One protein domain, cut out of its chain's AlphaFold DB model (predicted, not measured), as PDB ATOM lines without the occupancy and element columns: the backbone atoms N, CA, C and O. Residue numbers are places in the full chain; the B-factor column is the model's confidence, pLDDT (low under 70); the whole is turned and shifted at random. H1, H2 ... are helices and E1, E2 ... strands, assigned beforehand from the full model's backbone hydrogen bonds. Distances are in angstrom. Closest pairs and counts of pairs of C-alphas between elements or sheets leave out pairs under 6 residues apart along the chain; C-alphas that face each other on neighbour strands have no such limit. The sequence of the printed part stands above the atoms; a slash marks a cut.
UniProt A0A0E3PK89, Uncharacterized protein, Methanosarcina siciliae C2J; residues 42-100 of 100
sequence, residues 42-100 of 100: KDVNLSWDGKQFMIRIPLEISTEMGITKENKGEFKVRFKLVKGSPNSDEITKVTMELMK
ATOM      1  N   LYS A  42      28.974 -39.327  46.585       85.62
ATOM      2  CA  LYS A  42      29.287 -39.209  48.015       85.62
ATOM      3  C   LYS A  42      30.525 -38.362  48.248       85.62
ATOM      4  O   LYS A  42      31.589 -38.644  47.697       85.62
ATOM      5  N   ASP A  43      30.397 -37.418  49.170       89.00
ATOM      6  CA  ASP A  43      31.530 -36.675  49.703       89.00
ATOM      7  C   ASP A  43      32.276 -37.519  50.737       89.00
ATOM      8  O   ASP A  43      31.687 -38.136  51.630       89.00
ATOM      9  N   VAL A  44      33.602 -37.545  50.625       89.25
ATOM     10  CA  VAL A  44      34.482 -38.250  51.557       89.25
ATOM     11  C   VAL A  44      35.568 -37.317  52.062       89.25
ATOM     12  O   VAL A  44      36.166 -36.551  51.310       89.25
ATOM     13  N   ASN A  45      35.859 -37.415  53.356       89.38
ATOM     14  CA  ASN A  45      36.923 -36.631  53.962       89.38
ATOM     15  C   ASN A  45      38.297 -37.217  53.624       89.38
ATOM     16  O   ASN A  45      38.521 -38.430  53.710       89.38
ATOM     17  N   LEU A  46      39.239 -36.328  53.322       89.50
ATOM     18  CA  LEU A  46      40.661 -36.642  53.286       89.50
ATOM     19  C   LEU A  46      41.172 -36.843  54.714       89.50
ATOM     20  O   LEU A  46      40.953 -36.013  55.594       89.50
ATOM     21  N   SER A  47      41.870 -37.949  54.937       91.12
ATOM     22  CA  SER A  47      42.517 -38.258  56.215       91.12
ATOM     23  C   SER A  47      44.037 -38.212  56.069       91.12
ATOM     24  O   SER A  47      44.547 -38.407  54.971       91.12
ATOM     25  N   TRP A  48      44.768 -37.940  57.150       90.56
ATOM     26  CA  TRP A  48      46.235 -37.937  57.176       90.56
ATOM     27  C   TRP A  48      46.727 -39.088  58.054       90.56
ATOM     28  O   TRP A  48      46.316 -39.193  59.209       90.56
ATOM     29  N   ASP A  49      47.589 -39.956  57.521       90.69
ATOM     30  CA  ASP A  49      48.118 -41.124  58.248       90.69
ATOM     31  C   ASP A  49      49.460 -40.861  58.958       90.69
ATOM     32  O   ASP A  49      50.055 -41.773  59.533       90.69
ATOM     33  N   GLY A  50      49.948 -39.616  58.922       92.50
ATOM     34  CA  GLY A  50      51.268 -39.226  59.422       92.50
ATOM     35  C   GLY A  50      52.326 -39.073  58.326       92.50
ATOM     36  O   GLY A  50      53.322 -38.388  58.553       92.50
ATOM     37  N   LYS A  51      52.121 -39.666  57.144       93.12
ATOM     38  CA  LYS A  51      53.057 -39.620  56.005       93.12
ATOM     39  C   LYS A  51      52.403 -39.147  54.711       93.12
ATOM     40  O   LYS A  51      53.061 -38.496  53.903       93.12
ATOM     41  N   GLN A  52      51.141 -39.498  54.497       92.75
ATOM     42  CA  GLN A  52      50.401 -39.236  53.273       92.75
ATOM     43  C   GLN A  52      48.913 -39.012  53.557       92.75
ATOM     44  O   GLN A  52      48.359 -39.421  54.584       92.75
ATOM     45  N   PHE A  53      48.254 -38.360  52.602       91.06
ATOM     46  CA  PHE A  53      46.805 -38.262  52.603       91.06
ATOM     47  C   PHE A  53      46.186 -39.571  52.115       91.06
ATOM     48  O   PHE A  53      46.635 -40.161  51.133       91.06
ATOM     49  N   MET A  54      45.129 -40.005  52.791       90.69
ATOM     50  CA  MET A  54      44.362 -41.195  52.462       90.69
ATOM     51  C   MET A  54      42.900 -40.840  52.215       90.69
ATOM     52  O   MET A  54      42.276 -40.112  52.994       90.69
ATOM     53  N   ILE A  55      42.346 -41.434  51.160       89.88
ATOM     54  CA  ILE A  55      40.918 -41.430  50.844       89.88
ATOM     55  C   ILE A  55      40.419 -42.863  50.992       89.88
ATOM     56  O   ILE A  55      41.064 -43.804  50.528       89.88
ATOM     57  N   ARG A  56      39.270 -43.036  51.645       89.00
ATOM     58  CA  ARG A  56      38.600 -44.336  51.739       89.00
ATOM     59  C   ARG A  56      37.519 -44.418  50.674       89.00
ATOM     60  O   ARG A  56      36.673 -43.534  50.599       89.00
ATOM     61  N   ILE A  57      37.541 -45.491  49.889       88.88
ATOM     62  CA  ILE A  57      36.464 -45.803  48.946       88.88
ATOM     63  C   ILE A  57      35.236 -46.243  49.766       88.88
ATOM     64  O   ILE A  57      35.375 -47.150  50.593       88.88
ATOM     65  N   PRO A  58      34.059 -45.612  49.591       90.50
ATOM     66  CA  PRO A  58      32.821 -46.042  50.235       90.50
ATOM     67  C   PRO A  58      32.481 -47.505  49.937       90.50
ATOM     68  O   PRO A  58      32.666 -47.976  48.816       90.50
ATOM     69  N   LEU A  59      31.929 -48.201  50.936       90.31
ATOM     70  CA  LEU A  59      31.674 -49.642  50.859       90.31
ATOM     71  C   LEU A  59      30.753 -50.027  49.689       90.31
ATOM     72  O   LEU A  59      30.975 -51.042  49.035       90.31
ATOM     73  N   GLU A  60      29.748 -49.199  49.404       89.69
ATOM     74  CA  GLU A  60      28.818 -49.381  48.279       89.69
ATOM     75  C   GLU A  60      29.566 -49.420  46.941       89.69
ATOM     76  O   GLU A  60      29.409 -50.367  46.179       89.69
ATOM     77  N   ILE A  61      30.462 -48.455  46.705       89.06
ATOM     78  CA  ILE A  61      31.255 -48.376  45.472       89.06
ATOM     79  C   ILE A  61      32.217 -49.562  45.381       89.06
ATOM     80  O   ILE A  61      32.349 -50.165  44.320       89.06
ATOM     81  N   SER A  62      32.870 -49.942  46.487       89.56
ATOM     82  CA  SER A  62      33.745 -51.120  46.474       89.56
ATOM     83  C   SER A  62      32.986 -52.417  46.206       89.56
ATOM     84  O   SER A  62      33.521 -53.289  45.535       89.56
ATOM     85  N   THR A  63      31.750 -52.537  46.695       89.69
ATOM     86  CA  THR A  63      30.919 -53.728  46.479       89.69
ATOM     87  C   THR A  63      30.503 -53.826  45.017       89.69
ATOM     88  O   THR A  63      30.696 -54.873  44.407       89.69
ATOM     89  N   GLU A  64      30.031 -52.720  44.438       89.25
ATOM     90  CA  GLU A  64      29.598 -52.666  43.037       89.25
ATOM     91  C   GLU A  64      30.761 -52.916  42.064       89.25
ATOM     92  O   GLU A  64      30.625 -53.622  41.070       89.25
ATOM     93  N   MET A  65      31.949 -52.404  42.395       87.31
ATOM     94  CA  MET A  65      33.174 -52.637  41.623       87.31
ATOM     95  C   MET A  65      33.833 -53.994  41.923       87.31
ATOM     96  O   MET A  65      34.857 -54.327  41.320       87.31
ATOM     97  N   GLY A  66      33.289 -54.769  42.867       88.44
ATOM     98  CA  GLY A  66      33.836 -56.056  43.289       88.44
ATOM     99  C   GLY A  66      35.239 -55.963  43.892       88.44
ATOM    100  O   GLY A  66      36.010 -56.909  43.770       88.44
ATOM    101  N   ILE A  67      35.607 -54.838  44.507       90.06
ATOM    102  CA  ILE A  67      36.897 -54.653  45.181       90.06
ATOM    103  C   ILE A  67      36.833 -55.364  46.527       90.06
ATOM    104  O   ILE A  67      36.059 -54.989  47.410       90.06
ATOM    105  N   THR A  68      37.682 -56.364  46.711       89.62
ATOM    106  CA  THR A  68      37.747 -57.143  47.943       89.62
ATOM    107  C   THR A  68      39.183 -57.201  48.461       89.62
ATOM    108  O   THR A  68      40.112 -56.630  47.886       89.62
ATOM    109  N   LYS A  69      39.402 -57.839  49.614       86.56
ATOM    110  CA  LYS A  69      40.763 -57.978  50.163       86.56
ATOM    111  C   LYS A  69      41.590 -58.981  49.359       86.56
ATOM    112  O   LYS A  69      42.816 -58.901  49.361       86.56
ATOM    113  N   GLU A  70      40.913 -59.911  48.699       89.25
ATOM    114  CA  GLU A  70      41.484 -61.044  47.984       89.25
ATOM    115  C   GLU A  70      42.024 -60.637  46.607       89.25
ATOM    116  O   GLU A  70      43.047 -61.164  46.187       89.25
ATOM    117  N   ASN A  71      41.414 -59.646  45.946       88.56
ATOM    118  CA  ASN A  71      41.875 -59.109  44.654       88.56
ATOM    119  C   ASN A  71      42.766 -57.862  44.793       88.56
ATOM    120  O   ASN A  71      42.890 -57.024  43.892       88.56
ATOM    121  N   LYS A  72      43.422 -57.738  45.950       73.94
ATOM    122  CA  LYS A  72      44.356 -56.656  46.235       73.94
ATOM    123  C   LYS A  72      45.488 -56.653  45.202       73.94
ATOM    124  O   LYS A  72      46.282 -57.583  45.133       73.94
ATOM    125  N   GLY A  73      45.599 -55.555  44.458       80.25
ATOM    126  CA  GLY A  73      46.619 -55.363  43.422       80.25
ATOM    127  C   GLY A  73      46.104 -55.503  41.990       80.25
ATOM    128  O   GLY A  73      46.801 -55.067  41.075       80.25
ATOM    129  N   GLU A  74      44.887 -56.023  41.795       88.50
ATOM    130  CA  GLU A  74      44.202 -55.955  40.496       88.50
ATOM    131  C   GLU A  74      43.744 -54.529  40.198       88.50
ATOM    132  O   GLU A  74      43.831 -54.069  39.073       88.50
ATOM    133  N   PHE A  75      43.326 -53.785  41.221       87.94
ATOM    134  CA  PHE A  75      42.853 -52.417  41.051       87.94
ATOM    135  C   PHE A  75      43.966 -51.392  41.279       87.94
ATOM    136  O   PHE A  75      44.747 -51.485  42.233       87.94
ATOM    137  N   LYS A  76      44.009 -50.369  40.425       87.44
ATOM    138  CA  LYS A  76      44.937 -49.236  40.505       87.44
ATOM    139  C   LYS A  76      44.168 -47.927  40.430       87.44
ATOM    140  O   LYS A  76      43.254 -47.787  39.629       87.44
ATOM    141  N   VAL A  77      44.584 -46.943  41.220       88.94
ATOM    142  CA  VAL A  77      44.052 -45.579  41.127       88.94
ATOM    143  C   VAL A  77      45.045 -44.720  40.356       88.94
ATOM    144  O   VAL A  77      46.207 -44.598  40.748       88.94
ATOM    145  N   ARG A  78      44.594 -44.123  39.254       91.25
ATOM    146  CA  ARG A  78      45.346 -43.126  38.498       91.25
ATOM    147  C   ARG A  78      44.941 -41.736  38.965       91.25
ATOM    148  O   ARG A  78      43.761 -41.409  39.024       91.25
ATOM    149  N   PHE A  79      45.941 -40.906  39.232       92.25
ATOM    150  CA  PHE A  79      45.757 -39.497  39.547       92.25
ATOM    151  C   PHE A  79      46.192 -38.656  38.351       92.25
ATOM    152  O   PHE A  79      47.285 -38.850  37.817       92.25
ATOM    153  N   LYS A  80      45.351 -37.706  37.946       93.44
ATOM    154  CA  LYS A  80      45.677 -36.703  36.931       93.44
ATOM    155  C   LYS A  80      45.471 -35.316  37.523       93.44
ATOM    156  O   LYS A  80      44.346 -34.945  37.842       93.44
ATOM    157  N   LEU A  81      46.557 -34.561  37.650       92.00
ATOM    158  CA  LEU A  81      46.526 -33.153  38.029       92.00
ATOM    159  C   LEU A  81      46.602 -32.302  36.762       92.00
ATOM    160  O   LEU A  81      47.564 -32.401  36.002       92.00
ATOM    161  N   VAL A  82      45.606 -31.451  36.562       91.50
ATOM    162  CA  VAL A  82      45.628 -30.383  35.567       91.50
ATOM    163  C   VAL A  82      45.786 -29.083  36.340       91.50
ATOM    164  O   VAL A  82      44.920 -28.729  37.137       91.50
ATOM    165  N   LYS A  83      46.926 -28.415  36.167       89.81
ATOM    166  CA  LYS A  83      47.162 -27.092  36.749       89.81
ATOM    167  C   LYS A  83      46.699 -26.041  35.755       89.81
ATOM    168  O   LYS A  83      47.096 -26.107  34.596       89.81
ATOM    169  N   GLY A  84      45.914 -25.084  36.232       85.88
ATOM    170  CA  GLY A  84      45.612 -23.890  35.455       85.88
ATOM    171  C   GLY A  84      46.877 -23.083  35.197       85.88
ATOM    172  O   GLY A  84      47.790 -23.055  36.034       85.88
ATOM    173  N   SER A  85      46.942 -22.437  34.038       82.69
ATOM    174  CA  SER A  85      48.048 -21.531  33.733       82.69
ATOM    175  C   SER A  85      47.891 -20.217  34.508       82.69
ATOM    176  O   SER A  85      46.759 -19.761  34.709       82.69
ATOM    177  N   PRO A  86      48.998 -19.565  34.913       71.25
ATOM    178  CA  PRO A  86      48.942 -18.203  35.433       71.25
ATOM    179  C   PRO A  86      48.289 -17.304  34.375       71.25
ATOM    180  O   PRO A  86      48.752 -17.287  33.236       71.25
ATOM    181  N   ASN A  87      47.227 -16.581  34.740       74.69
ATOM    182  CA  ASN A  87      46.393 -15.740  33.857       74.69
ATOM    183  C   ASN A  87      45.343 -16.474  33.000       74.69
ATOM    184  O   ASN A  87      44.842 -15.898  32.038       74.69
ATOM    185  N   SER A  88      44.989 -17.714  33.340       76.50
ATOM    186  CA  SER A  88      43.795 -18.378  32.799       76.50
ATOM    187  C   SER A  88      42.747 -18.565  33.895       76.50
ATOM    188  O   SER A  88      43.107 -18.773  35.053       76.50
ATOM    189  N   ASP A  89      41.466 -18.561  33.522       77.12
ATOM    190  CA  ASP A  89      40.357 -18.923  34.422       77.12
ATOM    191  C   ASP A  89      40.305 -20.437  34.716       77.12
ATOM    192  O   ASP A  89      39.380 -20.938  35.358       77.12
ATOM    193  N   GLU A  90      41.285 -21.205  34.233       77.88
ATOM    194  CA  GLU A  90      41.341 -22.643  34.445       77.88
ATOM    195  C   GLU A  90      41.662 -22.959  35.908       77.88
ATOM    196  O   GLU A  90      42.727 -22.643  36.442       77.88
ATOM    197  N   ILE A  91      40.730 -23.633  36.574       85.62
ATOM    198  CA  ILE A  91      40.896 -24.053  37.962       85.62
ATOM    199  C   ILE A  91      41.805 -25.283  37.999       85.62
ATOM    200  O   ILE A  91      41.653 -26.225  37.217       85.62
ATOM    201  N   THR A  92      42.737 -25.306  38.952       89.44
ATOM    202  CA  THR A  92      43.544 -26.504  39.208       89.44
ATOM    203  C   THR A  92      42.635 -27.655  39.637       89.44
ATOM    204  O   THR A  92      41.960 -27.571  40.661       89.44
ATOM    205  N   LYS A  93      42.636 -28.747  38.870       92.38
ATOM    206  CA  LYS A  93      41.765 -29.908  39.079       92.38
ATOM    207  C   LYS A  93      42.588 -31.177  39.235       92.38
ATOM    208  O   LYS A  93      43.472 -31.460  38.428       92.38
ATOM    209  N   VAL A  94      42.244 -31.987  40.231       90.06
ATOM    210  CA  VAL A  94      42.693 -33.380  40.329       90.06
ATOM    211  C   VAL A  94      41.533 -34.285  39.940       90.06
ATOM    212  O   VAL A  94      40.421 -34.113  40.424       90.06
ATOM    213  N   THR A  95      41.789 -35.238  39.049       91.81
ATOM    214  CA  THR A  95      40.859 -36.326  38.723       91.81
ATOM    215  C   THR A  95      41.462 -37.641  39.201       91.81
ATOM    216  O   THR A  95      42.658 -37.880  39.006       91.81
ATOM    217  N   MET A  96      40.640 -38.468  39.842       90.75
ATOM    218  CA  MET A  96      41.002 -39.803  40.310       90.75
ATOM    219  C   MET A  96      40.184 -40.832  39.544       90.75
ATOM    220  O   MET A  96      38.959 -40.779  39.561       90.75
ATOM    221  N   GLU A  97      40.862 -41.770  38.895       91.62
ATOM    222  CA  GLU A  97      40.228 -42.843  38.131       91.62
ATOM    223  C   GLU A  97      40.649 -44.188  38.711       91.62
ATOM    224  O   GLU A  97      41.843 -44.480  38.821       91.62
ATOM    225  N   LEU A  98      39.672 -45.011  39.085       87.12
ATOM    226  CA  LEU A  98      39.910 -46.394  39.475       87.12
ATOM    227  C   LEU A  98      39.901 -47.275  38.220       87.12
ATOM    228  O   LEU A  98      38.938 -47.273  37.460       87.12
ATOM    229  N   MET A  99      40.971 -48.034  38.021       88.00
ATOM    230  CA  MET A  99      41.162 -48.948  36.898       88.00
ATOM    231  C   MET A  99      41.401 -50.363  37.425       88.00
ATOM    232  O   MET A  99      41.945 -50.524  38.519       88.00
ATOM    233  N   LYS A 100      41.033 -51.367  36.633       83.06
ATOM    234  CA  LYS A 100      41.384 -52.776  36.831       83.06
ATOM    235  C   LYS A 100      42.468 -53.183  35.831       83.06
ATOM    236  O   LYS A 100      42.489 -52.575  34.736       83.06
TER     237      LYS A 100
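AT A GLANCE: This is residues 42 to 100 of the 100 residues of an uncharacterized protein of Methanosarcina siciliae C2J (UniProt A0A0E3PK89). What shape is this? Little of it is regular structure: a long loop, residues 42 to 58, with residues 48 to 53 sticking out, leads into short helix H1, and a slender antiparallel hairpin, E1 and E2, runs along the longest axis. What is its make-up? The printed part has 59 residues, 20 of them in H1, E1 and E2, in that order; the class is mixed. How compact? It is loose, radius of gyration of the C-alphas 14.8 A, spanning 47 by 27 by 22 A.

IN THESE COORDINATES: Where is H1? H1, residues 59 to 64, begins at C-alpha 59 (31.674, -49.642, 50.859) and spans 8.6 A. Where are the strands? E1, residues 76 to 82, spans 19.5 A; E2, residues 93 to 99, spans 19.2 A, ending at C-alpha 99 (41.162, -48.948, 36.898).

HOW THE PARTS SIT: How do E1 and E2 pair? This hairpin is antiparallel at 160 degrees, with N 76 and O 99 within hydrogen-bond range at 2.8 A. And H1? H1 is apart from E2; its O i to N i+4 pairs are within hydrogen-bond range.

THE WHOLE: How large? The farthest C-alphas, Glu 70 and Asn 87, are 47.7 A apart. Any breaks? The printed part has no cut; the H1 to E1 link is long. Low confidence? No printed residue is under 70.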